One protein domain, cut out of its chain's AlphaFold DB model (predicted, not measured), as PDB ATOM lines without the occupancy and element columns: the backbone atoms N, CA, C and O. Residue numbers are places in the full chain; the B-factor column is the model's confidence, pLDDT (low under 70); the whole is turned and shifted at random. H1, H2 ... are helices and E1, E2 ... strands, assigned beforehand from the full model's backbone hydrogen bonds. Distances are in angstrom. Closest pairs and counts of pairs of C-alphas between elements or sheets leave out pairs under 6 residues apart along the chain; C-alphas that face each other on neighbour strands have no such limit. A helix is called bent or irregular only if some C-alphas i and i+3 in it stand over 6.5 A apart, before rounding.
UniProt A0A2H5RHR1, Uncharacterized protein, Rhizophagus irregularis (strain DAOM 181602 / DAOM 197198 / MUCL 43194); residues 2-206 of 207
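What this domain is: This is residues 2 to 206 of the 207 residues of an uncharacterized protein of Rhizophagus irregularis (strain DAOM 181602 / DAOM 197198 / MUCL 43194) (UniProt A0A2H5RHR1). A curled, strongly twisted sheet of four strands, E1 E4 E6 E5, has H5 over one face; H4 and H3 stand beside H5 in a row, and H3 packs on a small separate hairpin, E2 and E3. H1 sticks out at one end as a free arm, and H6 and H7 lie at the other end. The printed part has 205 residues with seven named helices and six named strands, H1 H2 H3 H4 E1 E2 E3 E4 H5 E5 E6 H6 H7; both sheets are antiparallel and the class is mixed, helices and strands. It is only just loose, close to compact, with a radius of gyration of the C-alphas of 20.2 A, and elongated, spanning 71 by 36 by 30 A.

How they stand to each other: Start at E4, residues 111 to 118, whose pairing is staggered: residues 111 to 114 pair with E1, residues 88 to 91 (N 91 to O 111, 2.9 A), and residues 114 to 118 with E6, residues 152 to 156 (N 118 to O 152, 2.9 A). E6 forms a hairpin with E5, residues 140 to 145, where N 153 and O 144 are 2.8 A apart. H5, residues 124 to 134, is on this sheet at a height of 9.7 A, over E6 and along the strands at 13 degrees on the local plane, making two layers, a helix on one face of a sheet. E4, H5 and E5 form a split strand-helix-strand unit, two strands running the same way with E6 between them, its crossover right-handed. H4, residues 52 to 63, touches H5 with residues 53 to 57 alone, the same way at a shallow tilt of 24 degrees; the closest C-alphas, of Ile 54 and Leu 128, are 7.6 A apart. H3, residues 29 to 47, forms a helical hairpin with H4, at a shallow tilt of 20 degrees; the closest C-alphas, of Ile 37 and Ser 63, are 5.9 A apart. E2, residues 96 to 99, and E3, residues 104 to 107, form a hairpin, with N 97 and O 106 2.9 A apart; the closest C-alphas of H3 and E3, of Tyr 39 and Lys 104, are 7.1 A apart. H2, residues 21 to 24, only just touches H3, only at the corner, with 3 pairs of C-alphas within 8 A, the closest those of Cys 22 and Gly 31 at 5.2 A. H1, residues 2 to 17, stands free and meets H2 only through their link. H6, residues 178 to 181, and H7, residues 185 to 197, touch no helix and are not on the four-stranded sheet. In H1, H4 and H7 every O i to N i+4 pair is within hydrogen-bond range, in H3 12 of 15 and in H5 6 of 7; H2 and H6 are too short for such a pair.

Where its parts are: Find C-alpha 111 at (-15.215, 47.353, 32.461); from there E4 runs 21.6 A to C-alpha 118, and E5 and E6 measure 15.0 A and 13.3 A. H5 measures 15.6 A and H4 16.2 A. H3 measures 25.5 A, with a kink of 42 degrees near residue 41, and is irregular, C-alphas 42 and 45 being 7.7 A apart. H1 begins at C-alpha 2 (12.546, 9.230, 14.251) and runs 22.2 A; H7 runs 18.2 A to C-alpha 197 at (-15.259, 68.549, 14.823).

The domain as a whole: The two C-alphas farthest apart, of Phe 2 and Thr 182, are 75.8 A apart, and the printed part has no cut. The links H4 to E1 and E6 to H6 are long, of 24 and 21 residues; in the first, residues 74 to 75 pair in parallel with 142 to 143 of E5. The mean pLDDT of the printed part is 76.3; residues 2 to 32, 134 to 138, 158 to 161, 163 to 188 and 202 to 206 are under 70.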
ATOM      1  N   PHE A   2      12.439   9.303  12.775       50.06
ATOM      2  CA  PHE A   2      12.546   9.230  14.251       50.06
ATOM      3  C   PHE A   2      13.251  10.426  14.932       50.06
ATOM      4  O   PHE A   2      12.819  10.866  15.992       50.06
ATOM      5  N   CYS A   3      14.284  11.006  14.312       56.16
ATOM      6  CA  CYS A   3      15.045  12.124  14.890       56.16
ATOM      7  C   CYS A   3      14.226  13.430  15.002       56.16
ATOM      8  O   CYS A   3      14.361  14.170  15.974       56.16
ATOM      9  N   GLN A   4      13.303  13.689  14.067       52.72
ATOM     10  CA  GLN A   4      12.443  14.879  14.114       52.72
ATOM     11  C   GLN A   4      11.354  14.751  15.183       52.72
ATOM     12  O   GLN A   4      11.078  15.722  15.882       52.72
ATOM     13  N   ILE A   5      10.799  13.549  15.367       63.28
ATOM     14  CA  ILE A   5       9.807  13.257  16.410       63.28
ATOM     15  C   ILE A   5      10.455  13.327  17.795       63.28
ATOM     16  O   ILE A   5       9.884  13.929  18.695       63.28
ATOM     17  N   LEU A   6      11.675  12.802  17.958       55.22
ATOM     18  CA  LEU A   6      12.416  12.902  19.217       55.22
ATOM     19  C   LEU A   6      12.795  14.356  19.532       55.22
ATOM     20  O   LEU A   6      12.600  14.802  20.653       55.22
ATOM     21  N   THR A   7      13.243  15.132  18.542       54.06
ATOM     22  CA  THR A   7      13.529  16.566  18.730       54.06
ATOM     23  C   THR A   7      12.261  17.362  19.049       54.06
ATOM     24  O   THR A   7      12.301  18.269  19.875       54.06
ATOM     25  N   ALA A   8      11.125  17.024  18.434       51.59
ATOM     26  CA  ALA A   8       9.833  17.636  18.729       51.59
ATOM     27  C   ALA A   8       9.317  17.249  20.122       51.59
ATOM     28  O   ALA A   8       8.837  18.120  20.838       51.59
ATOM     29  N   LEU A   9       9.474  15.989  20.538       49.31
ATOM     30  CA  LEU A   9       9.117  15.498  21.871       49.31
ATOM     31  C   LEU A   9      10.025  16.082  22.950       49.31
ATOM     32  O   LEU A   9       9.527  16.525  23.971       49.31
ATOM     33  N   VAL A  10      11.333  16.168  22.713       54.97
ATOM     34  CA  VAL A  10      12.282  16.826  23.621       54.97
ATOM     35  C   VAL A  10      11.981  18.323  23.703       54.97
ATOM     36  O   VAL A  10      11.909  18.857  24.802       54.97
ATOM     37  N   LYS A  11      11.681  19.003  22.585       48.81
ATOM     38  CA  LYS A  11      11.182  20.389  22.613       48.81
ATOM     39  C   LYS A  11       9.856  20.505  23.367       48.81
ATOM     40  O   LYS A  11       9.693  21.460  24.109       48.81
ATOM     41  N   PHE A  12       8.932  19.558  23.211       47.72
ATOM     42  CA  PHE A  12       7.628  19.530  23.882       47.72
ATOM     43  C   PHE A  12       7.750  19.278  25.395       47.72
ATOM     44  O   PHE A  12       7.054  19.921  26.178       47.72
ATOM     45  N   ILE A  13       8.674  18.406  25.806       48.31
ATOM     46  CA  ILE A  13       9.006  18.102  27.204       48.31
ATOM     47  C   ILE A  13       9.725  19.301  27.846       48.31
ATOM     48  O   ILE A  13       9.258  19.808  28.862       48.31
ATOM     49  N   ILE A  14      10.737  19.881  27.186       47.84
ATOM     50  CA  ILE A  14      11.436  21.095  27.653       47.84
ATOM     51  C   ILE A  14      10.482  22.305  27.745       47.84
ATOM     52  O   ILE A  14      10.614  23.132  28.649       47.84
ATOM     53  N   ARG A  15       9.481  22.420  26.853       44.91
ATOM     54  CA  ARG A  15       8.443  23.472  26.924       44.91
ATOM     55  C   ARG A  15       7.537  23.311  28.151       44.91
ATOM     56  O   ARG A  15       7.028  24.311  28.651       44.91
ATOM     57  N   ARG A  16       7.343  22.077  28.636       44.19
ATOM     58  CA  ARG A  16       6.513  21.738  29.808       44.19
ATOM     59  C   ARG A  16       7.257  21.886  31.137       44.19
ATOM     60  O   ARG A  16       6.659  22.373  32.096       44.19
ATOM     61  N   ASP A  17       8.545  21.555  31.181       43.78
ATOM     62  CA  ASP A  17       9.341  21.603  32.418       43.78
ATOM     63  C   ASP A  17       9.543  23.029  32.954       43.78
ATOM     64  O   ASP A  17       9.744  23.231  34.152       43.78
ATOM     65  N   PHE A  18       9.381  24.055  32.111       47.38
ATOM     66  CA  PHE A  18       9.568  25.440  32.542       47.38
ATOM     67  C   PHE A  18       8.481  26.001  33.479       47.38
ATOM     68  O   PHE A  18       8.737  26.999  34.150       47.38
ATOM     69  N   CYS A  19       7.303  25.372  33.585       51.44
ATOM     70  CA  CYS A  19       6.264  25.780  34.550       51.44
ATOM     71  C   CYS A  19       6.072  24.766  35.707       51.44
ATOM     72  O   CYS A  19       5.169  24.956  36.531       51.44
ATOM     73  N   ILE A  20       6.918  23.727  35.838       46.56
ATOM     74  CA  ILE A  20       6.875  22.795  36.989       46.56
ATOM     75  C   ILE A  20       7.310  23.494  38.289       46.56
ATOM     76  O   ILE A  20       6.721  23.240  39.338       46.56
ATOM     77  N   ASN A  21       8.220  24.474  38.233       47.72
ATOM     78  CA  ASN A  21       8.622  25.242  39.424       47.72
ATOM     79  C   ASN A  21       7.491  26.093  40.043       47.72
ATOM     80  O   ASN A  21       7.564  26.429  41.221       47.72
ATOM     81  N   CYS A  22       6.403  26.380  39.316       46.44
ATOM     82  CA  CYS A  22       5.207  26.992  39.912       46.44
ATOM     83  C   CYS A  22       4.378  26.010  40.755       46.44
ATOM     84  O   CYS A  22       3.532  26.447  41.526       46.44
ATOM     85  N   ILE A  23       4.531  24.691  40.569       45.84
ATOM     86  CA  ILE A  23       3.768  23.680  41.327       45.84
ATOM     87  C   ILE A  23       4.258  23.621  42.780       45.84
ATOM     88  O   ILE A  23       3.440  23.456  43.678       45.84
ATOM     89  N   PHE A  24       5.558  23.819  43.018       45.88
ATOM     90  CA  PHE A  24       6.143  23.697  44.356       45.88
ATOM     91  C   PHE A  24       6.178  24.993  45.165       45.88
ATOM     92  O   PHE A  24       6.236  24.930  46.389       45.88
ATOM     93  N   ASN A  25       6.077  26.158  44.523       43.88
ATOM     94  CA  ASN A  25       6.118  27.434  45.222       43.88
ATOM     95  C   ASN A  25       4.878  28.282  44.926       43.88
ATOM     96  O   ASN A  25       4.896  29.178  44.085       43.88
ATOM     97  N   ILE A  26       3.828  28.074  45.720       45.56
ATOM     98  CA  ILE A  26       2.712  29.030  45.872       45.56
ATOM     99  C   ILE A  26       3.229  30.411  46.359       45.56
ATOM    100  O   ILE A  26       2.545  31.420  46.205       45.56
ATOM    101  N   PHE A  27       4.466  30.468  46.874       47.56
ATOM    102  CA  PHE A  27       5.142  31.656  47.402       47.56
ATOM    103  C   PHE A  27       6.209  32.278  46.479       47.56
ATOM    104  O   PHE A  27       6.789  33.295  46.850       47.56
ATOM    105  N   ASP A  28       6.496  31.709  45.299       52.59
ATOM    106  CA  ASP A  28       7.564  32.224  44.427       52.59
ATOM    107  C   ASP A  28       6.990  32.953  43.207       52.59
ATOM    108  O   ASP A  28       6.684  32.371  42.160       52.59
ATOM    109  N   ASN A  29       6.872  34.275  43.349       55.81
ATOM    110  CA  ASN A  29       6.433  35.195  42.299       55.81
ATOM    111  C   ASN A  29       7.285  35.088  41.013       55.81
ATOM    112  O   ASN A  29       6.802  35.420  39.928       55.81
ATOM    113  N   LYS A  30       8.526  34.574  41.092       53.72
ATOM    114  CA  LYS A  30       9.431  34.459  39.933       53.72
ATOM    115  C   LYS A  30       8.968  33.422  38.908       53.72
ATOM    116  O   LYS A  30       9.124  33.649  37.707       53.72
ATOM    117  N   GLY A  31       8.385  32.305  39.352       58.91
ATOM    118  CA  GLY A  31       7.842  31.282  38.451       58.91
ATOM    119  C   GLY A  31       6.637  31.806  37.663       58.91
ATOM    120  O   GLY A  31       6.553  31.626  36.447       58.91
ATOM    121  N   CYS A  32       5.750  32.535  38.350       67.06
ATOM    122  CA  CYS A  32       4.574  33.166  37.753       67.06
ATOM    123  C   CYS A  32       4.963  34.191  36.680       67.06
ATOM    124  O   CYS A  32       4.409  34.138  35.583       67.06
ATOM    125  N   LYS A  33       5.980  35.027  36.939       76.31
ATOM    126  CA  LYS A  33       6.492  36.015  35.973       76.31
ATOM    127  C   LYS A  33       6.868  35.381  34.633       76.31
ATOM    128  O   LYS A  33       6.505  35.883  33.572       76.31
ATOM    129  N   ARG A  34       7.607  34.268  34.651       77.75
ATOM    130  CA  ARG A  34       8.034  33.628  33.400       77.75
ATOM    131  C   ARG A  34       6.854  33.057  32.617       77.75
ATOM    132  O   ARG A  34       6.805  33.239  31.402       77.75
ATOM    133  N   CYS A  35       5.922  32.375  33.287       79.88
ATOM    134  CA  CYS A  35       4.736  31.838  32.617       79.88
ATOM    135  C   CYS A  35       3.859  32.991  32.059       79.88
ATOM    136  O   CYS A  35       3.353  32.863  30.947       79.88
ATOM    137  N   GLN A  36       3.777  34.143  32.743       84.19
ATOM    138  CA  GLN A  36       3.113  35.360  32.245       84.19
ATOM    139  C   GLN A  36       3.768  35.934  30.988       84.19
ATOM    140  O   GLN A  36       3.099  36.080  29.967       84.19
ATOM    141  N   ILE A  37       5.075  36.213  31.029       85.44
ATOM    142  CA  ILE A  37       5.807  36.776  29.883       85.44
ATOM    143  C   ILE A  37       5.714  35.842  28.673       85.44
ATOM    144  O   ILE A  37       5.524  36.302  27.550       85.44
ATOM    145  N   ASN A  38       5.826  34.528  28.887       85.88
ATOM    146  CA  ASN A  38       5.674  33.553  27.811       85.88
ATOM    147  C   ASN A  38       4.259  33.569  27.227       85.88
ATOM    148  O   ASN A  38       4.123  33.585  26.009       85.88
ATOM    149  N   TYR A  39       3.222  33.617  28.071       88.06
ATOM    150  CA  TYR A  39       1.840  33.723  27.604       88.06
ATOM    151  C   TYR A  39       1.632  34.979  26.753       88.06
ATOM    152  O   TYR A  39       1.065  34.886  25.666       88.06
ATOM    153  N   LEU A  40       2.107  36.137  27.221       90.56
ATOM    154  CA  LEU A  40       1.979  37.406  26.501       90.56
ATOM    155  C   LEU A  40       2.698  37.351  25.150       90.56
ATOM    156  O   LEU A  40       2.109  37.715  24.139       90.56
ATOM    157  N   LYS A  41       3.921  36.806  25.103       89.06
ATOM    158  CA  LYS A  41       4.674  36.619  23.851       89.06
ATOM    159  C   LYS A  41       3.974  35.684  22.866       89.06
ATOM    160  O   LYS A  41       3.928  35.982  21.681       89.06
ATOM    161  N   GLU A  42       3.445  34.554  23.337       88.62
ATOM    162  CA  GLU A  42       2.781  33.566  22.475       88.62
ATOM    163  C   GLU A  42       1.435  34.061  21.927       88.62
ATOM    164  O   GLU A  42       1.014  33.606  20.868       88.62
ATOM    165  N   ASN A  43       0.773  34.989  22.626       87.81
ATOM    166  CA  ASN A  43      -0.551  35.498  22.262       87.81
ATOM    167  C   ASN A  43      -0.531  36.934  21.715       87.81
ATOM    168  O   ASN A  43      -1.594  37.461  21.396       87.81
ATOM    169  N   PHE A  44       0.645  37.559  21.573       87.94
ATOM    170  CA  PHE A  44       0.773  38.971  21.193       87.94
ATOM    171  C   PHE A  44       0.057  39.316  19.879       87.94
ATOM    172  O   PHE A  44      -0.562  40.369  19.758       87.94
ATOM    173  N   THR A  45       0.066  38.396  18.913       84.25
ATOM    174  CA  THR A  45      -0.613  38.560  17.618       84.25
ATOM    175  C   THR A  45      -2.121  38.789  17.736       84.25
ATOM    176  O   THR A  45      -2.724  39.307  16.804       84.25
ATOM    177  N   ASN A  46      -2.745  38.423  18.862       83.81
ATOM    178  CA  ASN A  46      -4.179  38.627  19.091       83.81
ATOM    179  C   ASN A  46      -4.536  40.096  19.362       83.81
ATOM    180  O   ASN A  46      -5.708  40.460  19.297       83.81
ATOM    181  N   TRP A  47      -3.548  40.925  19.691       81.75
ATOM    182  CA  TRP A  47      -3.726  42.337  20.013       81.75
ATOM    183  C   TRP A  47      -2.615  43.192  19.395       81.75
ATOM    184  O   TRP A  47      -2.237  44.197  19.973       81.75
ATOM    185  N   SER A  48      -2.057  42.828  18.237       91.31
ATOM    186  CA  SER A  48      -1.105  43.711  17.549       91.31
ATOM    187  C   SER A  48      -1.819  44.931  16.971       91.31
ATOM    188  O   SER A  48      -2.902  44.801  16.395       91.31
ATOM    189  N   SER A  49      -1.186  46.098  17.050       93.44
ATOM    190  CA  SER A  49      -1.671  47.324  16.412       93.44
ATOM    191  C   SER A  49      -1.442  47.345  14.902       93.44
ATOM    192  O   SER A  49      -2.116  48.083  14.188       93.44
ATOM    193  N   GLY A  50      -0.486  46.547  14.411       93.06
ATOM    194  CA  GLY A  50       0.003  46.640  13.036       93.06
ATOM    195  C   GLY A  50       0.995  47.791  12.834       93.06
ATOM    196  O   GLY A  50       1.518  47.960  11.734       93.06
ATOM    197  N   ASN A  51       1.285  48.566  13.884       94.56
ATOM    198  CA  ASN A  51       2.325  49.580  13.907       94.56
ATOM    199  C   ASN A  51       3.536  49.060  14.691       94.56
ATOM    200  O   ASN A  51       3.484  48.904  15.910       94.56
ATOM    201  N   GLU A  52       4.652  48.844  13.994       95.44
ATOM    202  CA  GLU A  52       5.852  48.236  14.575       95.44
ATOM    203  C   GLU A  52       6.389  48.999  15.798       95.44
ATOM    204  O   GLU A  52       6.774  48.379  16.789       95.44
ATOM    205  N   LYS A  53       6.384  50.340  15.778       95.94
ATOM    206  CA  LYS A  53       6.869  51.144  16.913       95.94
ATOM    207  C   LYS A  53       6.007  50.926  18.161       95.94
ATOM    208  O   LYS A  53       6.545  50.697  19.245       95.94
ATOM    209  N   ILE A  54       4.682  50.974  18.006       95.25
ATOM    210  CA  ILE A  54       3.728  50.767  19.106       95.25
ATOM    211  C   ILE A  54       3.815  49.330  19.616       95.25
ATOM    212  O   ILE A  54       3.903  49.103  20.823       95.25
ATOM    213  N   ASP A  55       3.868  48.359  18.708       96.00
ATOM    214  CA  ASP A  55       3.945  46.943  19.056       96.00
ATOM    215  C   ASP A  55       5.244  46.614  19.805       96.00
ATOM    216  O   ASP A  55       5.225  45.871  20.791       96.00
ATOM    217  N   ASN A  56       6.370  47.206  19.398       95.62
ATOM    218  CA  ASN A  56       7.648  47.073  20.097       95.62
ATOM    219  C   ASN A  56       7.602  47.707  21.494       95.62
ATOM    220  O   ASN A  56       8.096  47.115  22.458       95.62
ATOM    221  N   PHE A  57       6.980  48.881  21.629       94.88
ATOM    222  CA  PHE A  57       6.792  49.532  22.924       94.88
ATOM    223  C   PHE A  57       5.945  48.677  23.876       94.88
ATOM    224  O   PHE A  57       6.346  48.442  25.019       94.88
ATOM    225  N   ILE A  58       4.811  48.149  23.404       94.12
ATOM    226  CA  ILE A  58       3.932  47.289  24.206       94.12
ATOM    227  C   ILE A  58       4.676  46.025  24.644       94.12
ATOM    228  O   ILE A  58       4.674  45.700  25.831       94.12
ATOM    229  N   GLN A  59       5.373  45.342  23.732       93.12
ATOM    230  CA  GLN A  59       6.153  44.144  24.070       93.12
ATOM    231  C   GLN A  59       7.254  44.429  25.098       93.12
ATOM    232  O   GLN A  59       7.455  43.629  26.017       93.12
ATOM    233  N   LYS A  60       7.946  45.573  24.980       92.88
ATOM    234  CA  LYS A  60       8.944  46.008  25.963       92.88
ATOM    235  C   LYS A  60       8.305  46.135  27.349       92.88
ATOM    236  O   LYS A  60       8.768  45.472  28.275       92.88
ATOM    237  N   ARG A  61       7.197  46.875  27.476       90.25
ATOM    238  CA  ARG A  61       6.476  47.042  28.755       90.25
ATOM    239  C   ARG A  61       5.967  45.711  29.313       90.25
ATOM    240  O   ARG A  61       6.148  45.431  30.493       90.25
ATOM    241  N   GLN A  62       5.416  44.841  28.469       91.00
ATOM    242  CA  GLN A  62       4.965  43.502  28.872       91.00
ATOM    243  C   GLN A  62       6.112  42.608  29.379       91.00
ATOM    244  O   GLN A  62       5.906  41.770  30.257       91.00
ATOM    245  N   SER A  63       7.333  42.782  28.862       88.94
ATOM    246  CA  SER A  63       8.518  42.037  29.318       88.94
ATOM    247  C   SER A  63       9.067  42.506  30.671       88.94
ATOM    248  O   SER A  63       9.781  41.758  31.346       88.94
ATOM    249  N   GLU A  64       8.712  43.726  31.076       87.12
ATOM    250  CA  GLU A  64       9.144  44.367  32.318       87.12
ATOM    251  C   GLU A  64       8.224  44.045  33.506       87.12
ATOM    252  O   GLU A  64       8.584  44.379  34.634       87.12
ATOM    253  N   ILE A  65       7.102  43.345  33.281       82.75
ATOM    254  CA  ILE A  65       6.159  42.937  34.333       82.75
ATOM    255  C   ILE A  65       6.891  42.155  35.428       82.75
ATOM    256  O   ILE A  65       7.575  41.155  35.170       82.75
ATOM    257  N   ASN A  66       6.743  42.618  36.668       77.25
ATOM    258  CA  ASN A  66       7.435  42.064  37.832       77.25
ATOM    259  C   ASN A  66       6.490  41.482  38.882       77.25
ATOM    260  O   ASN A  66       6.927  40.642  39.673       77.25
ATOM    261  N   ASP A  67       5.222  41.886  38.870       75.88
ATOM    262  CA  ASP A  67       4.200  41.407  39.796       75.88
ATOM    263  C   ASP A  67       3.035  40.762  39.026       75.88
ATOM    264  O   ASP A  67       2.572  41.318  38.027       75.88
ATOM    265  N   PRO A  68       2.516  39.600  39.465       70.00
ATOM    266  CA  PRO A  68       1.403  38.959  38.785       70.00
ATOM    267  C   PRO A  68       0.103  39.781  38.738       70.00
ATOM    268  O   PRO A  68      -0.750  39.507  37.893       70.00
ATOM    269  N   TYR A  69      -0.052  40.766  39.619       74.88
ATOM    270  CA  TYR A  69      -1.179  41.695  39.690       74.88
ATOM    271  C   TYR A  69      -0.915  43.027  38.973       74.88
ATOM    272  O   TYR A  69      -1.772  43.920  38.996       74.88
ATOM    273  N   GLU A  70       0.258  43.184  38.358       82.38
ATOM    274  CA  GLU A  70       0.576  44.341  37.531       82.38
ATOM    275  C   GLU A  70      -0.358  44.399  36.317       82.38
ATOM    276  O   GLU A  70      -0.823  43.383  35.795       82.38
ATOM    277  N   THR A  71      -0.690  45.616  35.894       85.94
ATOM    278  CA  THR A  71      -1.569  45.807  34.739       85.94
ATOM    279  C   THR A  71      -0.793  45.535  33.463       85.94
ATOM    280  O   THR A  71       0.309  46.045  33.284       85.94
ATOM    281  N   VAL A  72      -1.377  44.733  32.580       90.19
ATOM    282  CA  VAL A  72      -0.815  44.488  31.256       90.19
ATOM    283  C   VAL A  72      -1.205  45.654  30.362       90.19
ATOM    284  O   VAL A  72      -2.388  45.947  30.227       90.19
ATOM    285  N   LEU A  73      -0.212  46.312  29.766       92.38
ATOM    286  CA  LEU A  73      -0.460  47.264  28.694       92.38
ATOM    287  C   LEU A  73      -0.838  46.488  27.429       92.38
ATOM    288  O   LEU A  73      -0.086  45.611  26.997       92.38
ATOM    289  N   GLU A  74      -1.977  46.820  26.837       94.38
ATOM    290  CA  GLU A  74      -2.505  46.184  25.630       94.38
ATOM    291  C   GLU A  74      -2.693  47.207  24.507       94.38
ATOM    292  O   GLU A  74      -2.921  48.395  24.750       94.38
ATOM    293  N   TRP A  75      -2.648  46.751  23.258       96.50
ATOM    294  CA  TRP A  75      -3.327  47.482  22.197       96.50
ATOM    295  C   TRP A  75      -4.770  46.998  22.142       96.50
ATOM    296  O   TRP A  75      -5.040  45.799  22.085       96.50
ATOM    297  N   ILE A  76      -5.701  47.941  22.193       96.06
ATOM    298  CA  ILE A  76      -7.126  47.652  22.296       96.06
ATOM    299  C   ILE A  76      -7.779  48.128  20.999       96.06
ATOM    300  O   ILE A  76      -7.799  49.332  20.744       96.06
ATOM    301  N   PRO A  77      -8.313  47.220  20.163       95.56
ATOM    302  CA  PRO A  77      -9.032  47.617  18.962       95.56
ATOM    303  C   PRO A  77     -10.201  48.546  19.303       95.56
ATOM    304  O   PRO A  77     -10.983  48.254  20.204       95.56
ATOM    305  N   TYR A  78     -10.366  49.644  18.564       95.44
ATOM    306  CA  TYR A  78     -11.360  50.672  18.903       95.44
ATOM    307  C   TYR A  78     -12.807  50.153  18.952       95.44
ATOM    308  O   TYR A  78     -13.612  50.609  19.759       95.44
ATOM    309  N   ASN A  79     -13.133  49.135  18.151       94.81
ATOM    310  CA  ASN A  79     -14.452  48.489  18.135       94.81
ATOM    311  C   ASN A  79     -14.801  47.714  19.429       94.81
ATOM    312  O   ASN A  79     -15.938  47.246  19.592       94.81
ATOM    313  N   GLN A  80     -13.842  47.581  20.349       95.62
ATOM    314  CA  GLN A  80     -14.036  47.040  21.692       95.62
ATOM    315  C   GLN A  80     -14.746  48.015  22.630       95.62
ATOM    316  O   GLN A  80     -15.221  47.592  23.685       95.62
ATOM    317  N   PHE A  81     -14.840  49.292  22.254       95.25
ATOM    318  CA  PHE A  81     -15.511  50.314  23.042       95.25
ATOM    319  C   PHE A  81     -16.944  50.550  22.557       95.25
ATOM    320  O   PHE A  81     -17.231  50.512  21.360       95.25
ATOM    321  N   HIS A  82     -17.852  50.787  23.500       93.69
ATOM    322  CA  HIS A  82     -19.198  51.304  23.252       93.69
ATOM    323  C   HIS A  82     -19.585  52.304  24.344       93.69
ATOM    324  O   HIS A  82     -18.856  52.453  25.327       93.69
ATOM    325  N   ASP A  83     -20.700  53.010  24.140       90.88
ATOM    326  CA  ASP A  83     -21.157  54.104  25.008       90.88
ATOM    327  C   ASP A  83     -20.019  55.102  25.283       90.88
ATOM    328  O   ASP A  83     -19.675  55.425  26.422       90.88
ATOM    329  N   ILE A  84     -19.348  55.496  24.196       88.75
ATOM    330  CA  ILE A  84     -18.160  56.345  24.237       88.75
ATOM    331  C   ILE A  84     -18.600  57.779  24.521       88.75
ATOM    332  O   ILE A  84     -19.249  58.422  23.696       88.75
ATOM    333  N   ASN A  85     -18.172  58.276  25.675       83.56
ATOM    334  CA  ASN A  85     -18.366  59.642  26.136       83.56
ATOM    335  C   ASN A  85     -17.037  60.408  26.112       83.56
ATOM    336  O   ASN A  85     -15.969  59.852  25.863       83.56
ATOM    337  N   LEU A  86     -17.091  61.690  26.476       77.94
ATOM    338  CA  LEU A  86     -15.939  62.598  26.486       77.94
ATOM    339  C   LEU A  86     -14.738  62.093  27.310       77.94
ATOM    340  O   LEU A  86     -13.595  62.429  27.006       77.94
ATOM    341  N   PHE A  87     -14.984  61.309  28.360       80.00
ATOM    342  CA  PHE A  87     -13.940  60.868  29.292       80.00
ATOM    343  C   PHE A  87     -13.962  59.374  29.585       80.00
ATOM    344  O   PHE A  87     -13.058  58.887  30.255       80.00
ATOM    345  N   THR A  88     -14.983  58.646  29.136       86.94
ATOM    346  CA  THR A  88     -15.193  57.249  29.520       86.94
ATOM    347  C   THR A  88     -15.768  56.436  28.377       86.94
ATOM    348  O   THR A  88     -16.434  56.986  27.507       86.94
ATOM    349  N   ALA A  89     -15.571  55.124  28.422       91.69
ATOM    350  CA  ALA A  89     -16.278  54.170  27.576       91.69
ATOM    351  C   ALA A  89     -16.448  52.831  28.296       91.69
ATOM    352  O   ALA A  89     -15.736  52.540  29.260       91.69
ATOM    353  N   ASN A  90     -17.354  52.004  27.784       93.62
ATOM    354  CA  ASN A  90     -17.487  50.611  28.182       93.62
ATOM    355  C   ASN A  90     -16.568  49.742  27.315       93.62
ATOM    356  O   ASN A  90     -16.691  49.735  26.088       93.62
ATOM    357  N   TRP A  91     -15.638  49.016  27.941       95.31
ATOM    358  CA  TRP A  91     -14.759  48.060  27.268       95.31
ATOM    359  C   TRP A  91     -15.350  46.646  27.345       95.31
ATOM    360  O   TRP A  91     -15.376  46.040  28.418       95.31
ATOM    361  N   LYS A  92     -15.798  46.115  26.196       95.38
ATOM    362  CA  LYS A  92     -16.492  44.813  26.072       95.38
ATOM    363  C   LYS A  92     -15.687  43.666  26.671       95.38
ATOM    364  O   LYS A  92     -16.139  42.995  27.593       95.38
ATOM    365  N   ASP A  93     -14.478  43.480  26.158       93.00
ATOM    366  CA  ASP A  93     -13.577  42.418  26.589       93.00
ATOM    367  C   ASP A  93     -12.975  42.695  27.970       93.00
ATOM    368  O   ASP A  93     -12.797  41.770  28.757       93.00
ATOM    369  N   GLY A  94     -12.700  43.965  28.271       92.81
ATOM    370  CA  GLY A  94     -12.046  44.391  29.502       92.81
ATOM    371  C   GLY A  94     -10.578  43.956  29.625       92.81
ATOM    372  O   GLY A  94     -10.036  43.301  28.728       92.81
ATOM    373  N   PRO A  95      -9.916  44.326  30.736       91.25
ATOM    374  CA  PRO A  95      -8.477  44.152  30.901       91.25
ATOM    375  C   PRO A  95      -8.071  42.701  31.138       91.25
ATOM    376  O   PRO A  95      -8.782  41.943  31.813       91.25
ATOM    377  N   LEU A  96      -6.869  42.351  30.674       90.56
ATOM    378  CA  LEU A  96      -6.213  41.111  31.072       90.56
ATOM    379  C   LEU A  96      -5.891  41.118  32.574       90.56
ATOM    380  O   LEU A  96      -5.292  42.049  33.116       90.56
ATOM    381  N   TYR A  97      -6.225  40.016  33.241       87.94
ATOM    382  CA  TYR A  97      -5.769  39.703  34.590       87.94
ATOM    383  C   TYR A  97      -5.180  38.295  34.625       87.94
ATOM    384  O   TYR A  97      -5.618  37.394  33.908       87.94
ATOM    385  N   TRP A  98      -4.160  38.095  35.455       86.19
ATOM    386  CA  TRP A  98      -3.535  36.787  35.596       86.19
ATOM    387  C   TRP A  98      -4.322  35.906  36.559       86.19
ATOM    388  O   TRP A  98      -4.374  36.164  37.764       86.19
ATOM    389  N   ASP A  99      -4.900  34.828  36.038       82.94
ATOM    390  CA  ASP A  99      -5.517  33.803  36.862       82.94
ATOM    391  C   ASP A  99      -4.446  32.803  37.316       82.94
ATOM    392  O   ASP A  99      -3.920  32.004  36.535       82.94
ATOM    393  N   ARG A 100      -4.110  32.849  38.609       76.62
ATOM    394  CA  ARG A 100      -3.078  31.989  39.208       76.62
ATOM    395  C   ARG A 100      -3.482  30.514  39.273       76.62
ATOM    396  O   ARG A 100      -2.590  29.666  39.315       76.62
ATOM    397  N   TYR A 101      -4.779  30.204  39.286       75.81
ATOM    398  CA  TYR A 101      -5.273  28.830  39.381       75.81
ATOM    399  C   TYR A 101      -5.120  28.111  38.044       75.81
ATOM    400  O   TYR A 101      -4.557  27.017  37.997       75.81
ATOM    401  N   ILE A 102      -5.548  28.747  36.949       78.75
ATOM    402  CA  ILE A 102      -5.435  28.168  35.596       78.75
ATOM    403  C   ILE A 102      -4.140  28.561  34.869       78.75
ATOM    404  O   ILE A 102      -3.850  28.017  33.804       78.75
ATOM    405  N   ARG A 103      -3.352  29.479  35.449       75.25
ATOM    406  CA  ARG A 103      -2.054  29.972  34.948       75.25
ATOM    407  C   ARG A 103      -2.134  30.541  33.536       75.25
ATOM    408  O   ARG A 103      -1.308  30.228  32.674       75.25
ATOM    409  N   LYS A 104      -3.157  31.351  33.297       84.00
ATOM    410  CA  LYS A 104      -3.393  32.038  32.028       84.00
ATOM    411  C   LYS A 104      -3.923  33.430  32.304       84.00
ATOM    412  O   LYS A 104      -4.532  33.669  33.348       84.00
ATOM    413  N   TYR A 105      -3.716  34.331  31.352       87.69
ATOM    414  CA  TYR A 105      -4.470  35.571  31.371       87.69
ATOM    415  C   TYR A 105      -5.908  35.300  30.950       87.69
ATOM    416  O   TYR A 105      -6.163  34.595  29.974       87.69
ATOM    417  N   ASN A 106      -6.827  35.870  31.712       88.81
ATOM    418  CA  ASN A 106      -8.245  35.901  31.414       88.81
ATOM    419  C   ASN A 106      -8.693  37.366  31.374       88.81
ATOM    420  O   ASN A 106      -7.925  38.255  31.750       88.81
ATOM    421  N   LYS A 107      -9.904  37.632  30.896       89.88
ATOM    422  CA  LYS A 107     -10.433  38.988  30.796       89.88
ATOM    423  C   LYS A 107     -11.637  39.187  31.701       89.88
ATOM    424  O   LYS A 107     -12.421  38.264  31.925       89.88
ATOM    425  N   LYS A 108     -11.778  40.400  32.227       83.31
ATOM    426  CA  LYS A 108     -12.955  40.812  32.994       83.31
ATOM    427  C   LYS A 108     -13.825  41.714  32.122       83.31
ATOM    428  O   LYS A 108     -13.569  42.908  32.053       83.31
ATOM    429  N   SER A 109     -14.839  41.135  31.488       88.19
ATOM    430  CA  SER A 109     -15.713  41.828  30.535       88.19
ATOM    431  C   SER A 109     -16.480  43.008  31.137       88.19
ATOM    432  O   SER A 109     -16.850  42.968  32.313       88.19
ATOM    433  N   ASN A 110     -16.838  43.967  30.279       86.88
ATOM    434  CA  ASN A 110     -17.691  45.123  30.575       86.88
ATOM    435  C   ASN A 110     -17.130  46.035  31.676       86.88
ATOM    436  O   ASN A 110     -17.828  46.400  32.624       86.88
ATOM    437  N   GLU A 111     -15.857  46.405  31.549       89.31
ATOM    438  CA  GLU A 111     -15.215  47.353  32.461       89.31
ATOM    439  C   GLU A 111     -15.405  48.788  31.943       89.31
ATOM    440  O   GLU A 111     -15.131  49.083  30.777       89.31
ATOM    441  N   VAL A 112     -15.839  49.700  32.818       89.88
ATOM    442  CA  VAL A 112     -15.832  51.140  32.523       89.88
ATOM    443  C   VAL A 112     -14.392  51.639  32.590       89.88
ATOM    444  O   VAL A 112     -13.724  51.502  33.618       89.88
ATOM    445  N   VAL A 113     -13.918  52.242  31.507       89.38
ATOM    446  CA  VAL A 113     -12.558  52.782  31.396       89.38
ATOM    447  C   VAL A 113     -12.571  54.285  31.184       89.38
ATOM    448  O   VAL A 113     -13.566  54.845  30.721       89.38
ATOM    449  N   HIS A 114     -11.449  54.933  31.493       87.88
ATOM    450  CA  HIS A 114     -11.257  56.360  31.234       87.88
ATOM    451  C   HIS A 114     -10.386  56.584  30.009       87.88
ATOM    452  O   HIS A 114      -9.415  55.859  29.786       87.88
ATOM    453  N   LEU A 115     -10.738  57.604  29.237       87.56
ATOM    454  CA  LEU A 115     -10.144  57.912  27.945       87.56
ATOM    455  C   LEU A 115      -9.376  59.228  28.010       87.56
ATOM    456  O   LEU A 115      -9.872  60.236  28.516       87.56
ATOM    457  N   LYS A 116      -8.184  59.236  27.416       86.12
ATOM    458  CA  LYS A 116      -7.427  60.454  27.127       86.12
ATOM    459  C   LYS A 116      -7.093  60.502  25.648       86.12
ATOM    460  O   LYS A 116      -6.264  59.733  25.169       86.12
ATOM    461  N   TYR A 117      -7.728  61.432  24.952       86.94
ATOM    462  CA  TYR A 117      -7.507  61.673  23.532       86.94
ATOM    463  C   TYR A 117      -6.219  62.470  23.304       86.94
ATOM    464  O   TYR A 117      -5.959  63.471  23.983       86.94
ATOM    465  N   LEU A 118      -5.429  62.031  22.328       87.81
ATOM    466  CA  LEU A 118      -4.134  62.597  21.957       87.81
ATOM    467  C   LEU A 118      -4.229  63.340  20.613       87.81
ATOM    468  O   LEU A 118      -3.575  62.988  19.643       87.81
ATOM    469  N   TYR A 119      -5.072  64.372  20.550       79.88
ATOM    470  CA  TYR A 119      -5.423  65.086  19.310       79.88
ATOM    471  C   TYR A 119      -4.369  66.086  18.793       79.88
ATOM    472  O   TYR A 119      -4.481  66.541  17.659       79.88
ATOM    473  N   ASN A 120      -3.370  66.456  19.605       75.25
ATOM    474  CA  ASN A 120      -2.308  67.405  19.219       75.25
ATOM    475  C   ASN A 120      -0.982  66.723  18.857       75.25
ATOM    476  O   ASN A 120      -0.032  67.401  18.470       75.25
ATOM    477  N   PHE A 121      -0.905  65.406  19.012       77.25
ATOM    478  CA  PHE A 121       0.323  64.657  18.800       77.25
ATOM    479  C   PHE A 121       0.397  64.200  17.349       77.25
ATOM    480  O   PHE A 121      -0.540  63.586  16.841       77.25
ATOM    481  N   HIS A 122       1.498  64.538  16.687       75.50
ATOM    482  CA  HIS A 122       1.718  64.207  15.276       75.50
ATOM    483  C   HIS A 122       2.749  63.087  15.112       75.50
ATOM    484  O   HIS A 122       2.825  62.471  14.050       75.50
ATOM    485  N   ASP A 123       3.510  62.800  16.171       88.12
ATOM    486  CA  ASP A 123       4.526  61.758  16.204       88.12
ATOM    487  C   ASP A 123       4.154  60.662  17.213       88.12
ATOM    488  O   ASP A 123       3.712  60.921  18.337       88.12
ATOM    489  N   ILE A 124       4.372  59.412  16.804       90.56
ATOM    490  CA  ILE A 124       4.236  58.226  17.651       90.56
ATOM    491  C   ILE A 124       5.165  58.337  18.858       90.56
ATOM    492  O   ILE A 124       4.777  57.941  19.952       90.56
ATOM    493  N   ASP A 125       6.359  58.901  18.692       92.75
ATOM    494  CA  ASP A 125       7.321  58.997  19.789       92.75
ATOM    495  C   ASP A 125       6.799  59.927  20.907       92.75
ATOM    496  O   ASP A 125       6.956  59.621  22.092       92.75
ATOM    497  N   GLU A 126       6.068  60.994  20.564       91.50
ATOM    498  CA  GLU A 126       5.408  61.853  21.553       91.50
ATOM    499  C   GLU A 126       4.260  61.127  22.275       91.50
ATOM    500  O   GLU A 126       4.105  61.263  23.490       91.50
ATOM    501  N   ILE A 127       3.484  60.316  21.545       90.38
ATOM    502  CA  ILE A 127       2.412  59.482  22.110       90.38
ATOM    503  C   ILE A 127       2.986  58.471  23.105       90.38
ATOM    504  O   ILE A 127       2.472  58.326  24.214       90.38
ATOM    505  N   LEU A 128       4.060  57.776  22.728       92.75
ATOM    506  CA  LEU A 128       4.699  56.775  23.579       92.75
ATOM    507  C   LEU A 128       5.345  57.416  24.812       92.75
ATOM    508  O   LEU A 128       5.206  56.879  25.911       92.75
ATOM    509  N   ASN A 129       5.960  58.592  24.666       89.88
ATOM    510  CA  ASN A 129       6.472  59.366  25.795       89.88
ATOM    511  C   ASN A 129       5.342  59.802  26.747       89.88
ATOM    512  O   ASN A 129       5.479  59.731  27.970       89.88
ATOM    513  N   GLU A 130       4.180  60.189  26.214       86.31
ATOM    514  CA  GLU A 130       3.000  60.478  27.031       86.31
ATOM    515  C   GLU A 130       2.531  59.231  27.803       86.31
ATOM    516  O   GLU A 130       2.200  59.323  28.982       86.31
ATOM    517  N   VAL A 131       2.551  58.042  27.196       87.56
ATOM    518  CA  VAL A 131       2.231  56.787  27.902       87.56
ATOM    519  C   VAL A 131       3.274  56.474  28.983       87.56
ATOM    520  O   VAL A 131       2.915  56.099  30.101       87.56
ATOM    521  N   GLU A 132       4.562  56.654  28.687       85.44
ATOM    522  CA  GLU A 132       5.671  56.346  29.595       85.44
ATOM    523  C   GLU A 132       5.692  57.263  30.825       85.44
ATOM    524  O   GLU A 132       5.798  56.775  31.951       85.44
ATOM    525  N   THR A 133       5.474  58.568  30.644       79.56
ATOM    526  CA  THR A 133       5.377  59.542  31.751       79.56
ATOM    527  C   THR A 133       4.260  59.213  32.746       79.56
ATOM    528  O   THR A 133       4.366  59.541  33.930       79.56
ATOM    529  N   HIS A 134       3.209  58.524  32.299       68.38
ATOM    530  CA  HIS A 134       2.091  58.090  33.136       68.38
ATOM    531  C   HIS A 134       2.267  56.646  33.660       68.38
ATOM    532  O   HIS A 134       1.528  56.205  34.534       68.38
ATOM    533  N   SER A 135       3.262  55.896  33.186       64.50
ATOM    534  CA  SER A 135       3.450  54.481  33.526       64.50
ATOM    535  C   SER A 135       3.974  54.166  34.944       64.50
ATOM    536  O   SER A 135       3.517  53.173  35.505       64.50
ATOM    537  N   PRO A 136       4.880  54.944  35.582       58.00
ATOM    538  CA  PRO A 136       5.452  54.546  36.877       58.00
ATOM    539  C   PRO A 136       4.470  54.635  38.054       58.00
ATOM    540  O   PRO A 136       4.706  54.015  39.087       58.00
ATOM    541  N   ASN A 137       3.369  55.377  37.904       52.25
ATOM    542  CA  ASN A 137       2.394  55.600  38.970       52.25
ATOM    543  C   ASN A 137       0.974  55.113  38.617       52.25
ATOM    544  O   ASN A 137       0.152  55.005  39.527       52.25
ATOM    545  N   PHE A 138       0.663  54.803  37.344       58.81
ATOM    546  CA  PHE A 138      -0.714  54.529  36.903       58.81
ATOM    547  C   PHE A 138      -0.863  53.234  36.120       58.81
ATOM    548  O   PHE A 138      -0.042  52.842  35.294       58.81
ATOM    549  N   LYS A 139      -1.997  52.585  36.372       76.81
ATOM    550  CA  LYS A 139      -2.423  51.344  35.735       76.81
ATOM    551  C   LYS A 139      -3.075  51.673  34.391       76.81
ATOM    552  O   LYS A 139      -4.301  51.693  34.275       76.81
ATOM    553  N   ILE A 140      -2.246  52.010  33.403       87.81
ATOM    554  CA  ILE A 140      -2.667  52.164  32.005       87.81
ATOM    555  C   ILE A 140      -3.044  50.779  31.486       87.81
ATOM    556  O   ILE A 140      -2.222  49.866  31.523       87.81
ATOM    557  N   TYR A 141      -4.282  50.626  31.025       91.00
ATOM    558  CA  TYR A 141      -4.749  49.383  30.420       91.00
ATOM    559  C   TYR A 141      -4.270  49.238  28.985       91.00
ATOM    560  O   TYR A 141      -3.923  48.142  28.558       91.00
ATOM    561  N   GLY A 142      -4.221  50.331  28.227       92.81
ATOM    562  CA  GLY A 142      -3.829  50.204  26.840       92.81
ATOM    563  C   GLY A 142      -3.812  51.476  26.031       92.81
ATOM    564  O   GLY A 142      -4.072  52.578  26.523       92.81
ATOM    565  N   ILE A 143      -3.501  51.265  24.761       95.12
ATOM    566  CA  ILE A 143      -3.519  52.256  23.696       95.12
ATOM    567  C   ILE A 143      -4.542  51.785  22.664       95.12
ATOM    568  O   ILE A 143      -4.627  50.597  22.357       95.12
ATOM    569  N   SER A 144      -5.315  52.714  22.125       96.00
ATOM    570  CA  SER A 144      -6.219  52.490  21.001       96.00
ATOM    571  C   SER A 144      -6.018  53.597  19.976       96.00
ATOM    572  O   SER A 144      -5.520  54.675  20.303       96.00
ATOM    573  N   GLN A 145      -6.474  53.369  18.750       94.56
ATOM    574  CA  GLN A 145      -6.605  54.412  17.740       94.56
ATOM    575  C   GLN A 145      -8.000  54.355  17.136       94.56
ATOM    576  O   GLN A 145      -8.452  53.287  16.730       94.56
ATOM    577  N   ASN A 146      -8.690  55.494  17.096       92.88
ATOM    578  CA  ASN A 146      -9.940  55.593  16.355       92.88
ATOM    579  C   ASN A 146      -9.611  55.494  14.845       92.88
ATOM    580  O   ASN A 146      -8.826  56.308  14.357       92.88
ATOM    581  N   PRO A 147     -10.168  54.513  14.110       91.62
ATOM    582  CA  PRO A 147      -9.787  54.245  12.723       91.62
ATOM    583  C   PRO A 147     -10.258  55.323  11.737       91.62
ATOM    584  O   PRO A 147      -9.666  55.456  10.671       91.62
ATOM    585  N   ASP A 148     -11.286  56.099  12.085       89.88
ATOM    586  CA  ASP A 148     -11.858  57.129  11.211       89.88
ATOM    587  C   ASP A 148     -11.075  58.445  11.306       89.88
ATOM    588  O   ASP A 148     -10.856  59.141  10.317       89.88
ATOM    589  N   THR A 149     -10.627  58.781  12.515       89.69
ATOM    590  CA  THR A 149      -9.970  60.063  12.829       89.69
ATOM    591  C   THR A 149      -8.465  59.948  12.993       89.69
ATOM    592  O   THR A 149      -7.775  60.961  13.071       89.69
ATOM    593  N   MET A 150      -7.957  58.719  13.093       90.44
ATOM    594  CA  MET A 150      -6.565  58.386  13.402       90.44
ATOM    595  C   MET A 150      -6.074  58.902  14.764       90.44
ATOM    596  O   MET A 150      -4.888  58.778  15.074       90.44
ATOM    597  N   VAL A 151      -6.971  59.427  15.609       91.12
ATOM    598  CA  VAL A 151      -6.639  59.924  16.948       91.12
ATOM    599  C   VAL A 151      -6.326  58.756  17.878       91.12
ATOM    600  O   VAL A 151      -7.132  57.835  18.044       91.12
ATOM    601  N   TYR A 152      -5.166  58.828  18.529       93.31
ATOM    602  CA  TYR A 152      -4.770  57.883  19.567       93.31
ATOM    603  C   TYR A 152      -5.437  58.195  20.905       93.31
ATOM    604  O   TYR A 152      -5.696  59.351  21.257       93.31
ATOM    605  N   ILE A 153      -5.705  57.138  21.663       92.62
ATOM    606  CA  ILE A 153      -6.415  57.186  22.936       92.62
ATOM    607  C   ILE A 153      -5.643  56.344  23.948       92.62
ATOM    608  O   ILE A 153      -5.370  55.168  23.701       92.62
ATOM    609  N   ILE A 154      -5.316  56.936  25.096       91.75
ATOM    610  CA  ILE A 154      -4.785  56.203  26.250       91.75
ATOM    611  C   ILE A 154      -5.955  55.775  27.136       91.75
ATOM    612  O   ILE A 154      -6.834  56.587  27.440       91.75
ATOM    613  N   ILE A 155      -5.943  54.509  27.552       91.62
ATOM    614  CA  ILE A 155      -6.999  53.871  28.339       91.62
ATOM    615  C   ILE A 155      -6.509  53.653  29.771       91.62
ATOM    616  O   ILE A 155      -5.531  52.938  29.999       91.62
ATOM    617  N   PHE A 156      -7.197  54.247  30.744       86.50
ATOM    618  CA  PHE A 156      -6.822  54.195  32.158       86.50
ATOM    619  C   PHE A 156      -7.796  53.361  32.994       86.50
ATOM    620  O   PHE A 156      -9.007  53.342  32.740       86.50
ATOM    621  N   ARG A 157      -7.260  52.733  34.048       80.62
ATOM    622  CA  ARG A 157      -8.048  52.188  35.160       80.62
ATOM    623  C   ARG A 157      -8.717  53.314  35.964       80.62
ATOM    624  O   ARG A 157      -8.141  54.383  36.144       80.62
ATOM    625  N   ASP A 158      -9.930  53.047  36.454       68.94
ATOM    626  CA  ASP A 158     -10.749  53.975  37.242       68.94
ATOM    627  C   ASP A 158     -10.047  54.508  38.513       68.94
ATOM    628  O   ASP A 158      -9.308  53.778  39.175       68.94
ATOM    629  N   LYS A 159     -10.391  55.760  38.866       59.59
ATOM    630  CA  LYS A 159     -10.102  56.526  40.103       59.59
ATOM    631  C   LYS A 159      -8.817  57.343  40.222       59.59
ATOM    632  O   LYS A 159      -8.761  58.183  41.113       59.59
ATOM    633  N   ASP A 160      -7.868  57.240  39.304       61.75
ATOM    634  CA  ASP A 160      -6.572  57.901  39.510       61.75
ATOM    635  C   ASP A 160      -6.344  59.131  38.621       61.75
ATOM    636  O   ASP A 160      -5.253  59.664  38.601       61.75
ATOM    637  N   TYR A 161      -7.332  59.651  37.889       64.25
ATOM    638  CA  TYR A 161      -7.082  60.687  36.874       64.25
ATOM    639  C   TYR A 161      -7.983  61.922  37.015       64.25
ATOM    640  O   TYR A 161      -9.207  61.813  37.043       64.25
ATOM    641  N   CYS A 162      -7.373  63.113  37.061       70.56
ATOM    642  CA  CYS A 162      -8.060  64.391  36.892       70.56
ATOM    643  C   CYS A 162      -8.291  64.661  35.416       70.56
ATOM    644  O   CYS A 162      -7.342  64.865  34.653       70.56
ATOM    645  N   ILE A 163      -9.554  64.799  35.052       63.25
ATOM    646  CA  ILE A 163      -9.967  65.094  33.688       63.25
ATOM    647  C   ILE A 163      -9.420  66.445  33.177       63.25
ATOM    648  O   ILE A 163      -8.932  66.533  32.051       63.25
ATOM    649  N   GLY A 164      -9.472  67.502  33.993       63.06
ATOM    650  CA  GLY A 164      -9.178  68.870  33.546       63.06
ATOM    651  C   GLY A 164      -7.701  69.179  33.317       63.06
ATOM    652  O   GLY A 164      -7.312  69.744  32.295       63.06
ATOM    653  N   CYS A 165      -6.848  68.806  34.271       66.38
ATOM    654  CA  CYS A 165      -5.408  69.075  34.190       66.38
ATOM    655  C   CYS A 165      -4.602  67.861  33.766       66.38
ATOM    656  O   CYS A 165      -3.382  67.970  33.651       66.38
ATOM    657  N   LYS A 166      -5.267  66.725  33.533       63.50
ATOM    658  CA  LYS A 166      -4.630  65.484  33.106       63.50
ATOM    659  C   LYS A 166      -3.589  64.971  34.125       63.50
ATOM    660  O   LYS A 166      -2.672  64.257  33.737       63.50
ATOM    661  N   LYS A 167      -3.716  65.357  35.409       62.97
ATOM    662  CA  LYS A 167      -2.851  64.962  36.547       62.97
ATOM    663  C   LYS A 167      -3.567  63.987  37.481       62.97
ATOM    664  O   LYS A 167      -4.786  63.951  37.500       62.97
ATOM    665  N   ILE A 168      -2.830  63.257  38.305       60.59
ATOM    666  CA  ILE A 168      -3.372  62.205  39.178       60.59
ATOM    667  C   ILE A 168      -3.510  62.661  40.646       60.59
ATOM    668  O   ILE A 168      -2.748  63.517  41.095       60.59
ATOM    669  N   TYR A 169      -4.485  62.104  41.383       58.84
ATOM    670  CA  TYR A 169      -4.656  62.232  42.841       58.84
ATOM    671  C   TYR A 169      -3.877  61.214  43.667       58.84
ATOM    672  O   TYR A 169      -3.642  60.092  43.239       58.84
ATOM    673  N   SER A 170      -3.625  61.579  44.927       41.75
ATOM    674  CA  SER A 170      -3.312  60.647  46.016       41.75
ATOM    675  C   SER A 170      -4.558  60.107  46.742       41.75
ATOM    676  O   SER A 170      -4.466  59.082  47.409       41.75
ATOM    677  N   ILE A 171      -5.716  60.785  46.654       44.16
ATOM    678  CA  ILE A 171      -6.965  60.412  47.345       44.16
ATOM    679  C   ILE A 171      -8.159  60.797  46.455       44.16
ATOM    680  O   ILE A 171      -8.443  61.977  46.251       44.16
ATOM    681  N   ALA A 172      -8.841  59.803  45.890       45.31
ATOM    682  CA  ALA A 172      -9.914  59.995  44.919       45.31
ATOM    683  C   ALA A 172     -11.285  60.107  45.599       45.31
ATOM    684  O   ALA A 172     -11.828  59.114  46.082       45.31
ATOM    685  N   GLN A 173     -11.863  61.308  45.606       48.25
ATOM    686  CA  GLN A 173     -13.302  61.486  45.852       48.25
ATOM    687  C   GLN A 173     -14.044  62.056  44.628       48.25
ATOM    688  O   GLN A 173     -15.253  61.889  44.548       48.25
ATOM    689  N   ASN A 174     -13.343  62.645  43.640       56.19
ATOM    690  CA  ASN A 174     -13.930  63.283  42.451       56.19
ATOM    691  C   ASN A 174     -13.094  63.053  41.172       56.19
ATOM    692  O   ASN A 174     -11.874  62.939  41.247       56.19
ATOM    693  N   LYS A 175     -13.738  63.072  39.987       61.47
ATOM    694  CA  LYS A 175     -13.086  62.994  38.650       61.47
ATOM    695  C   LYS A 175     -12.276  64.259  38.261       61.47
ATOM    696  O   LYS A 175     -11.658  64.313  37.199       61.47
ATOM    697  N   TRP A 176     -12.323  65.299  39.095       61.12
ATOM    698  CA  TRP A 176     -11.786  66.646  38.863       61.12
ATOM    699  C   TRP A 176     -11.012  67.123  40.085       61.12
ATOM    700  O   TRP A 176     -11.400  66.836  41.217       61.12
ATOM    701  N   CYS A 177      -9.855  67.773  39.878       67.38
ATOM    702  CA  CYS A 177      -8.962  68.106  40.993       67.38
ATOM    703  C   CYS A 177      -9.400  69.420  41.565       67.38
ATOM    704  O   CYS A 177     -10.001  70.191  40.844       67.38
ATOM    705  N   GLU A 178      -9.113  69.704  42.824       64.75
ATOM    706  CA  GLU A 178      -9.596  70.936  43.455       64.75
ATOM    707  C   GLU A 178      -9.246  72.196  42.629       64.75
ATOM    708  O   GLU A 178     -10.081  73.070  42.395       64.75
ATOM    709  N   LYS A 179      -8.041  72.219  42.042       68.81
ATOM    710  CA  LYS A 179      -7.575  73.277  41.126       68.81
ATOM    711  C   LYS A 179      -8.310  73.325  39.776       68.81
ATOM    712  O   LYS A 179      -8.359  74.366  39.126       68.81
ATOM    713  N   CYS A 180      -8.818  72.185  39.342       68.94
ATOM    714  CA  CYS A 180      -9.577  71.984  38.116       68.94
ATOM    715  C   CYS A 180     -11.069  72.285  38.314       68.94
ATOM    716  O   CYS A 180     -11.667  73.027  37.543       68.94
ATOM    717  N   LEU A 181     -11.630  71.865  39.448       63.66
ATOM    718  CA  LEU A 181     -12.979  72.192  39.905       63.66
ATOM    719  C   LEU A 181     -13.258  73.703  39.865       63.66
ATOM    720  O   LEU A 181     -14.395  74.118  39.676       63.66
ATOM    721  N   THR A 182     -12.214  74.517  40.033       61.12
ATOM    722  CA  THR A 182     -12.278  75.979  40.094       61.12
ATOM    723  C   THR A 182     -11.995  76.698  38.764       61.12
ATOM    724  O   THR A 182     -12.189  77.906  38.713       61.12
ATOM    725  N   ASN A 183     -11.575  76.016  37.681       61.66
ATOM    726  CA  ASN A 183     -11.084  76.676  36.449       61.66
ATOM    727  C   ASN A 183     -11.583  76.110  35.091       61.66
ATOM    728  O   ASN A 183     -11.077  76.528  34.050       61.66
ATOM    729  N   ASP A 184     -12.540  75.176  35.042       58.94
ATOM    730  CA  ASP A 184     -12.575  74.215  33.917       58.94
ATOM    731  C   ASP A 184     -13.673  74.297  32.845       58.94
ATOM    732  O   ASP A 184     -13.657  73.469  31.933       58.94
ATOM    733  N   LEU A 185     -14.564  75.290  32.817       61.72
ATOM    734  CA  LEU A 185     -15.554  75.332  31.722       61.72
ATOM    735  C   LEU A 185     -14.908  75.521  30.337       61.72
ATOM    736  O   LEU A 185     -15.282  74.822  29.399       61.72
ATOM    737  N   GLY A 186     -13.896  76.387  30.213       65.69
ATOM    738  CA  GLY A 186     -13.248  76.665  28.923       65.69
ATOM    739  C   GLY A 186     -12.562  75.439  28.316       65.69
ATOM    740  O   GLY A 186     -12.819  75.084  27.173       65.69
ATOM    741  N   LYS A 187     -11.759  74.715  29.104       67.44
ATOM    742  CA  LYS A 187     -11.004  73.549  28.609       67.44
ATOM    743  C   LYS A 187     -11.888  72.349  28.286       67.44
ATOM    744  O   LYS A 187     -11.607  71.622  27.335       67.44
ATOM    745  N   ILE A 188     -12.939  72.118  29.080       67.38
ATOM    746  CA  ILE A 188     -13.944  71.088  28.779       67.38
ATOM    747  C   ILE A 188     -14.616  71.408  27.450       67.38
ATOM    748  O   ILE A 188     -14.742  70.529  26.600       67.38
ATOM    749  N   PHE A 189     -15.024  72.665  27.281       71.25
ATOM    750  CA  PHE A 189     -15.718  73.128  26.091       71.25
ATOM    751  C   PHE A 189     -14.836  73.021  24.842       71.25
ATOM    752  O   PHE A 189     -15.292  72.493  23.829       71.25
ATOM    753  N   ASP A 190     -13.558  73.395  24.934       75.19
ATOM    754  CA  ASP A 190     -12.596  73.257  23.834       75.19
ATOM    755  C   ASP A 190     -12.394  71.789  23.422       75.19
ATOM    756  O   ASP A 190     -12.470  71.463  22.234       75.19
ATOM    757  N   ASN A 191     -12.213  70.879  24.391       72.00
ATOM    758  CA  ASN A 191     -12.095  69.439  24.119       72.00
ATOM    759  C   ASN A 191     -13.356  68.890  23.442       72.00
ATOM    760  O   ASN A 191     -13.271  68.152  22.461       72.00
ATOM    761  N   PHE A 192     -14.528  69.257  23.963       73.19
ATOM    762  CA  PHE A 192     -15.809  68.826  23.419       73.19
ATOM    763  C   PHE A 192     -16.014  69.322  21.984       73.19
ATOM    764  O   PHE A 192     -16.383  68.539  21.108       73.19
ATOM    765  N   ILE A 193     -15.702  70.595  21.710       79.12
ATOM    766  CA  ILE A 193     -15.735  71.158  20.355       79.12
ATOM    767  C   ILE A 193     -14.794  70.390  19.427       79.12
ATOM    768  O   ILE A 193     -15.167  70.089  18.293       79.12
ATOM    769  N   GLN A 194     -13.577  70.080  19.873       80.12
ATOM    770  CA  GLN A 194     -12.588  69.400  19.040       80.12
ATOM    771  C   GLN A 194     -13.023  67.975  18.682       80.12
ATOM    772  O   GLN A 194     -12.952  67.596  17.514       80.12
ATOM    773  N   LEU A 195     -13.553  67.217  19.644       79.00
ATOM    774  CA  LEU A 195     -14.046  65.860  19.395       79.00
ATOM    775  C   LEU A 195     -15.290  65.842  18.505       79.00
ATOM    776  O   LEU A 195     -15.400  64.968  17.644       79.00
ATOM    777  N   LYS A 196     -16.184  66.831  18.646       82.75
ATOM    778  CA  LYS A 196     -17.305  67.025  17.713       82.75
ATOM    779  C   LYS A 196     -16.829  67.336  16.298       82.75
ATOM    780  O   LYS A 196     -17.310  66.725  15.352       82.75
ATOM    781  N   LYS A 197     -15.854  68.238  16.138       83.31
ATOM    782  CA  LYS A 197     -15.259  68.549  14.823       83.31
ATOM    783  C   LYS A 197     -14.634  67.320  14.159       83.31
ATOM    784  O   LYS A 197     -14.649  67.226  12.939       83.31
ATOM    785  N   MET A 198     -14.092  66.399  14.954       82.56
ATOM    786  CA  MET A 198     -13.506  65.145  14.482       82.56
ATOM    787  C   MET A 198     -14.547  64.042  14.231       82.56
ATOM    788  O   MET A 198     -14.182  62.985  13.737       82.56
ATOM    789  N   GLY A 199     -15.825  64.248  14.569       80.62
ATOM    790  CA  GLY A 199     -16.866  63.223  14.427       80.62
ATOM    791  C   GLY A 199     -16.754  62.064  15.425       80.62
ATOM    792  O   GLY A 199     -17.388  61.032  15.238       80.62
ATOM    793  N   ILE A 200     -15.957  62.216  16.491       78.00
ATOM    794  CA  ILE A 200     -15.786  61.188  17.535       78.00
ATOM    795  C   ILE A 200     -17.013  61.141  18.457       78.00
ATOM    796  O   ILE A 200     -17.352  60.088  18.990       78.00
ATOM    797  N   MET A 201     -17.673  62.284  18.658       71.62
ATOM    798  CA  MET A 201     -18.851  62.419  19.513       71.62
ATOM    799  C   MET A 201     -19.986  63.126  18.774       71.62
ATOM    800  O   MET A 201     -19.766  64.170  18.162       71.62
ATOM    801  N   ASN A 202     -21.203  62.601  18.930       65.31
ATOM    802  CA  ASN A 202     -22.445  63.202  18.443       65.31
ATOM    803  C   ASN A 202     -23.276  63.753  19.614       65.31
ATOM    804  O   ASN A 202     -23.008  63.436  20.774       65.31
ATOM    805  N   ASP A 203     -24.296  64.563  19.309       59.41
ATOM    806  CA  ASP A 203     -25.184  65.173  20.313       59.41
ATOM    807  C   ASP A 203     -25.875  64.133  21.219       59.41
ATOM    808  O   ASP A 203     -26.103  64.399  22.395       59.41
ATOM    809  N   GLU A 204     -26.117  62.919  20.719       56.31
ATOM    810  CA  GLU A 204     -26.748  61.821  21.471       56.31
ATOM    811  C   GLU A 204     -25.857  61.221  22.577       56.31
ATOM    812  O   GLU A 204     -26.375  60.620  23.512       56.31
ATOM    813  N   ASN A 205     -24.535  61.439  22.521       52.97
ATOM    814  CA  ASN A 205     -23.566  60.991  23.538       52.97
ATOM    815  C   ASN A 205     -23.058  62.162  24.401       52.97
ATOM    816  O   ASN A 205     -21.982  62.090  25.008       52.97
ATOM    817  N   SER A 206     -23.772  63.294  24.390       48.16
ATOM    818  CA  SER A 206     -23.386  64.490  25.132       48.16
ATOM    819  C   SER A 206     -24.184  64.632  26.432       48.16
ATOM    820  O   SER A 206     -25.352  64.999  26.407       48.16
TER     821      SER A 206